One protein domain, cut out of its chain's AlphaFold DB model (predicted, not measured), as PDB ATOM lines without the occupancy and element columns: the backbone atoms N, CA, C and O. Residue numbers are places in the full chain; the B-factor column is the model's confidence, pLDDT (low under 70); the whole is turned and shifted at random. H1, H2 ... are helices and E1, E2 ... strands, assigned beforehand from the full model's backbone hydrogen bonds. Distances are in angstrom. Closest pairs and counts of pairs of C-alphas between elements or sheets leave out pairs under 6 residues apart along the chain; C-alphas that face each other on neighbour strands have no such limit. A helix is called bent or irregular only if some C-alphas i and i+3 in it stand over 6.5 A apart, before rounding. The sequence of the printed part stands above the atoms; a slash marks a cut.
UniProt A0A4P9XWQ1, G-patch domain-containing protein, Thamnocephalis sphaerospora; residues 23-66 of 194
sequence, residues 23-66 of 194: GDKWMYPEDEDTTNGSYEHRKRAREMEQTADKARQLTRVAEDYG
ATOM      1  N   GLY A  23     535.856 594.642 514.672       73.25
ATOM      2  CA  GLY A  23     534.574 594.720 515.381       73.25
ATOM      3  C   GLY A  23     533.739 593.444 515.199       73.25
ATOM      4  O   GLY A  23     534.231 592.344 515.466       73.25
ATOM      5  N   ASP A  24     532.499 593.591 514.723       74.25
ATOM      6  CA  ASP A  24     531.572 592.481 514.419       74.25
ATOM      7  C   ASP A  24     531.562 592.078 512.933       74.25
ATOM      8  O   ASP A  24     530.792 591.209 512.518       74.25
ATOM      9  N   LYS A  25     532.412 592.697 512.105       61.62
ATOM     10  CA  LYS A  25     532.474 592.436 510.662       61.62
ATOM     11  C   LYS A  25     533.738 591.663 510.305       61.62
ATOM     12  O   LYS A  25     534.831 591.961 510.780       61.62
ATOM     13  N   TRP A  26     533.574 590.672 509.438       72.06
ATOM     14  CA  TRP A  26     534.681 589.972 508.797       72.06
ATOM     15  C   TRP A  26     535.055 590.727 507.525       72.06
ATOM     16  O   TRP A  26     534.210 590.877 506.642       72.06
ATOM     17  N   MET A  27     536.289 591.209 507.442       62.78
ATOM     18  CA  MET A  27     536.823 591.925 506.283       62.78
ATOM     19  C   MET A  27     538.098 591.232 505.810       62.78
ATOM     20  O   MET A  27     538.806 590.613 506.604       62.78
ATOM     21  N   TYR A  28     538.397 591.296 504.516       67.75
ATOM     22  CA  TYR A  28     539.720 590.886 504.059       67.75
ATOM     23  C   TYR A  28     540.747 591.906 504.571       67.75
ATOM     24  O   TYR A  28     540.463 593.101 504.523       67.75
ATOM     25  N   PRO A  29     541.929 591.478 505.052       66.50
ATOM     26  CA  PRO A  29     542.960 592.400 505.539       66.50
ATOM     27  C   PRO A  29     543.388 593.445 504.491       66.50
ATOM     28  O   PRO A  29     543.850 594.522 504.837       66.50
ATOM     29  N   GLU A  30     543.174 593.169 503.204       59.72
ATOM     30  CA  GLU A  30     543.442 594.101 502.105       59.72
ATOM     31  C   GLU A  30     542.379 595.212 501.954       59.72
ATOM     32  O   GLU A  30     542.629 596.203 501.272       59.72
ATOM     33  N   ASP A  31     541.200 595.087 502.570       59.59
ATOM     34  CA  ASP A  31     540.128 596.098 502.530       59.59
ATOM     35  C   ASP A  31     540.219 597.130 503.677       59.59
ATOM     36  O   ASP A  31     539.353 597.999 503.787       59.59
ATOM     37  N   GLU A  32     541.253 597.061 504.525       59.69
ATOM     38  CA  GLU A  32     541.485 598.021 505.620       59.69
ATOM     39  C   GLU A  32     541.961 599.394 505.096       59.69
ATOM     40  O   GLU A  32     541.535 600.435 505.598       59.69
ATOM     41  N   ASP A  33     542.746 599.408 504.012       59.47
ATOM     42  CA  ASP A  33     543.166 600.629 503.316       59.47
ATOM     43  C   ASP A  33     542.171 601.014 502.209       59.47
ATOM     44  O   ASP A  33     542.116 600.413 501.129       59.47
ATOM     45  N   THR A  34     541.400 602.077 502.459       62.91
ATOM     46  CA  THR A  34     540.425 602.640 501.503       62.91
ATOM     47  C   THR A  34     540.971 603.804 500.676       62.91
ATOM     48  O   THR A  34     540.268 604.300 499.794       62.91
ATOM     49  N   THR A  35     542.230 604.206 500.884       69.25
ATOM     50  CA  THR A  35     542.860 605.374 500.233       69.25
ATOM     51  C   THR A  35     542.778 605.332 498.697       69.25
ATOM     52  O   THR A  35     542.647 606.379 498.077       69.25
ATOM     53  N   ASN A  36     542.764 604.138 498.085       62.84
ATOM     54  CA  ASN A  36     542.603 603.930 496.632       62.84
ATOM     55  C   ASN A  36     541.380 603.049 496.272       62.84
ATOM     56  O   ASN A  36     541.385 602.344 495.260       62.84
ATOM     57  N   GLY A  37     540.333 603.070 497.101       75.38
ATOM     58  CA  GLY A  37     539.143 602.220 496.955       75.38
ATOM     59  C   GLY A  37     539.344 600.783 497.457       75.38
ATOM     60  O   GLY A  37     540.442 600.404 497.863       75.38
ATOM     61  N   SER A  38     538.271 599.979 497.446       80.81
ATOM     62  CA  SER A  38     538.297 598.573 497.902       80.81
ATOM     63  C   SER A  38     539.133 597.654 496.999       80.81
ATOM     64  O   SER A  38     539.502 598.035 495.883       80.81
ATOM     65  N   TYR A  39     539.386 596.415 497.435       76.75
ATOM     66  CA  TYR A  39     540.105 595.406 496.647       76.75
ATOM     67  C   TYR A  39     539.565 595.244 495.214       76.75
ATOM     68  O   TYR A  39     540.331 595.291 494.250       76.75
ATOM     69  N   GLU A  40     538.243 595.147 495.048       78.44
ATOM     70  CA  GLU A  40     537.597 595.034 493.730       78.44
ATOM     71  C   GLU A  40     537.852 596.259 492.832       78.44
ATOM     72  O   GLU A  40     538.024 596.114 491.620       78.44
ATOM     73  N   HIS A  41     537.939 597.468 493.404       81.94
ATOM     74  CA  HIS A  41     538.293 598.670 492.640       81.94
ATOM     75  C   HIS A  41     539.739 598.607 492.144       81.94
ATOM     76  O   HIS A  41     539.996 598.907 490.978       81.94
ATOM     77  N   ARG A  42     540.674 598.148 492.985       84.06
ATOM     78  CA  ARG A  42     542.087 597.982 492.606       84.06
ATOM     79  C   ARG A  42     542.283 596.870 491.579       84.06
ATOM     80  O   ARG A  42     543.083 597.028 490.659       84.06
ATOM     81  N   LYS A  43     541.525 595.776 491.686       85.69
ATOM     82  CA  LYS A  43     541.516 594.691 490.697       85.69
ATOM     83  C   LYS A  43     541.069 595.199 489.325       85.69
ATOM     84  O   LYS A  43     541.808 595.028 488.360       85.69
ATOM     85  N   ARG A  44     539.931 595.901 489.247       83.75
ATOM     86  CA  ARG A  44     539.487 596.517 487.983       83.75
ATOM     87  C   ARG A  44     540.464 597.575 487.479       83.75
ATOM     88  O   ARG A  44     540.707 597.633 486.284       83.75
ATOM     89  N   ALA A  45     541.051 598.391 488.357       86.44
ATOM     90  CA  ALA A  45     542.058 599.375 487.955       86.44
ATOM     91  C   ALA A  45     543.283 598.705 487.309       86.44
ATOM     92  O   ALA A  45     543.756 599.167 486.275       86.44
ATOM     93  N   ARG A  46     543.737 597.572 487.857       89.06
ATOM     94  CA  ARG A  46     544.815 596.766 487.268       89.06
ATOM     95  C   ARG A  46     544.408 596.154 485.923       89.06
ATOM     96  O   ARG A  46     545.204 596.166 484.991       89.06
ATOM     97  N   GLU A  47     543.183 595.647 485.796       87.62
ATOM     98  CA  GLU A  47     542.648 595.161 484.511       87.62
ATOM     99  C   GLU A  47     542.597 596.288 483.460       87.62
ATOM    100  O   GLU A  47     542.959 596.081 482.299       87.62
ATOM    101  N   MET A  48     542.213 597.502 483.871       84.94
ATOM    102  CA  MET A  48     542.211 598.696 483.020       84.94
ATOM    103  C   MET A  48     543.625 599.104 482.598       84.94
ATOM    104  O   MET A  48     543.837 599.421 481.429       84.94
ATOM    105  N   GLU A  49     544.598 599.061 483.509       89.12
ATOM    106  CA  GLU A  49     546.006 599.354 483.220       89.12
ATOM    107  C   GLU A  49     546.597 598.353 482.218       89.12
ATOM    108  O   GLU A  49     547.136 598.758 481.189       89.12
ATOM    109  N   GLN A  50     546.386 597.049 482.434       89.25
ATOM    110  CA  GLN A  50     546.806 596.001 481.493       89.25
ATOM    111  C   GLN A  50     546.197 596.202 480.102       89.25
ATOM    112  O   GLN A  50     546.863 596.033 479.078       89.25
ATOM    113  N   THR A  51     544.921 596.580 480.065       83.75
ATOM    114  CA  THR A  51     544.208 596.868 478.822       83.75
ATOM    115  C   THR A  51     544.793 598.092 478.114       83.75
ATOM    116  O   THR A  51     545.018 598.050 476.902       83.75
ATOM    117  N   ALA A  52     545.085 599.162 478.858       86.06
ATOM    118  CA  ALA A  52     545.688 600.379 478.327       86.06
ATOM    119  C   ALA A  52     547.103 600.128 477.781       86.06
ATOM    120  O   ALA A  52     547.441 600.616 476.702       86.06
ATOM    121  N   ASP A  53     547.915 599.330 478.470       88.38
ATOM    122  CA  ASP A  53     549.264 598.994 478.012       88.38
ATOM    123  C   ASP A  53     549.248 598.113 476.766       88.38
ATOM    124  O   ASP A  53     549.993 598.377 475.820       88.38
ATOM    125  N   LYS A  54     548.340 597.134 476.701       85.12
ATOM    126  CA  LYS A  54     548.124 596.349 475.480       85.12
ATOM    127  C   LYS A  54     547.717 597.244 474.306       85.12
ATOM    128  O   LYS A  54     548.241 597.085 473.205       85.12
ATOM    129  N   ALA A  55     546.819 598.201 474.533       83.81
ATOM    130  CA  ALA A  55     546.400 599.155 473.510       83.81
ATOM    131  C   ALA A  55     547.573 600.024 473.023       83.81
ATOM    132  O   ALA A  55     547.783 600.149 471.818       83.81
ATOM    133  N   ARG A  56     548.391 600.549 473.947       85.75
ATOM    134  CA  ARG A  56     549.614 601.306 473.622       85.75
ATOM    135  C   ARG A  56     550.605 600.480 472.809       85.75
ATOM    136  O   ARG A  56     551.162 600.997 471.847       85.75
ATOM    137  N   GLN A  57     550.827 599.219 473.179       86.88
ATOM    138  CA  GLN A  57     551.713 598.318 472.438       86.88
ATOM    139  C   GLN A  57     551.213 598.108 471.008       86.88
ATOM    140  O   GLN A  57     551.988 598.268 470.075       86.88
ATOM    141  N   LEU A  58     549.921 597.825 470.824       80.06
ATOM    142  CA  LEU A  58     549.332 597.645 469.494       80.06
ATOM    143  C   LEU A  58     549.432 598.912 468.633       80.06
ATOM    144  O   LEU A  58     549.699 598.811 467.438       80.06
ATOM    145  N   THR A  59     549.236 600.093 469.226       83.50
ATOM    146  CA  THR A  59     549.403 601.371 468.522       83.50
ATOM    147  C   THR A  59     550.852 601.593 468.100       83.50
ATOM    148  O   THR A  59     551.085 601.873 466.931       83.50
ATOM    149  N   ARG A  60     551.820 601.392 469.004       85.62
ATOM    150  CA  ARG A  60     553.252 601.526 468.684       85.62
ATOM    151  C   ARG A  60     553.680 600.570 467.582       85.62
ATOM    152  O   ARG A  60     554.281 600.988 466.611       85.62
ATOM    153  N   VAL A  61     553.295 599.302 467.700       82.38
ATOM    154  CA  VAL A  61     553.612 598.277 466.703       82.38
ATOM    155  C   VAL A  61     553.069 598.672 465.326       82.38
ATOM    156  O   VAL A  61     553.772 598.550 464.331       82.38
ATOM    157  N   ALA A  62     551.844 599.196 465.248       79.50
ATOM    158  CA  ALA A  62     551.294 599.695 463.989       79.50
ATOM    159  C   ALA A  62     552.041 600.916 463.424       79.50
ATOM    160  O   ALA A  62     552.216 601.006 462.208       79.50
ATOM    161  N   GLU A  63     552.465 601.841 464.289       80.25
ATOM    162  CA  GLU A  63     553.298 602.988 463.910       80.25
ATOM    163  C   GLU A  63     554.664 602.523 463.378       80.25
ATOM    164  O   GLU A  63     555.095 602.994 462.326       80.25
ATOM    165  N   ASP A  64     555.292 601.547 464.039       82.38
ATOM    166  CA  ASP A  64     556.592 600.974 463.666       82.38
ATOM    167  C   ASP A  64     556.538 600.244 462.314       82.38
ATOM    168  O   ASP A  64     557.475 600.327 461.519       82.38
ATOM    169  N   TYR A  65     555.431 599.553 462.020       77.94
ATOM    170  CA  TYR A  65     555.197 598.927 460.713       77.94
ATOM    171  C   TYR A  65     554.881 599.938 459.595       77.94
ATOM    172  O   TYR A  65     554.788 599.536 458.435       77.94
ATOM    173  N   GLY A  66     554.712 601.230 459.907       76.62
ATOM    174  CA  GLY A  66     554.380 602.262 458.917       76.62
ATOM    175  C   GLY A  66     552.990 602.088 458.296       76.62
ATOM    176  O   GLY A  66     552.751 602.533 457.174       76.62
TER     177      GLY A  66
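AT A GLANCE: This is residues 23 to 66 of the 194 residues of the protein "G-patch domain-containing protein" of Thamnocephalis sphaerospora (UniProt A0A4P9XWQ1). A short strand, E1, and a looping link lead into one long straight helix, H1, which makes most of the length of a thin rod. Residues 46 to 66, of which 46 to 64 belong to H1, stick out free. The printed part has 44 residues, with one named strand followed by one named helix, and its class is mostly helix. It is extended, with a radius of gyration of the C-alphas of 17.4 A and spans of 61 by 15 by 10 A.

HOW THE PARTS SIT: E1, residues 25 to 27, pairs with no named strand. A long link of 11 residues joins it to H1, residues 39 to 64, and the two are apart. In H1 every O i to N i+4 pair is within hydrogen-bond range.

IN THESE COORDINATES: E1 begins at C-alpha 25 at (532.474, 592.436, 510.662) and measures 6.2 A from first to last C-alpha. H1 measures 37.3 A, from C-alpha 39 at (540.105, 595.406, 496.647) to C-alpha 64 at (556.592, 600.974, 463.666), and is not bent.

THE WHOLE: The two C-alphas farthest apart, those of Asp 24 and Gly 66, are 60.8 A apart. The printed part has no cut. Its mean pLDDT is 77.6, and residue 25 and residues 27 to 36 are under 70.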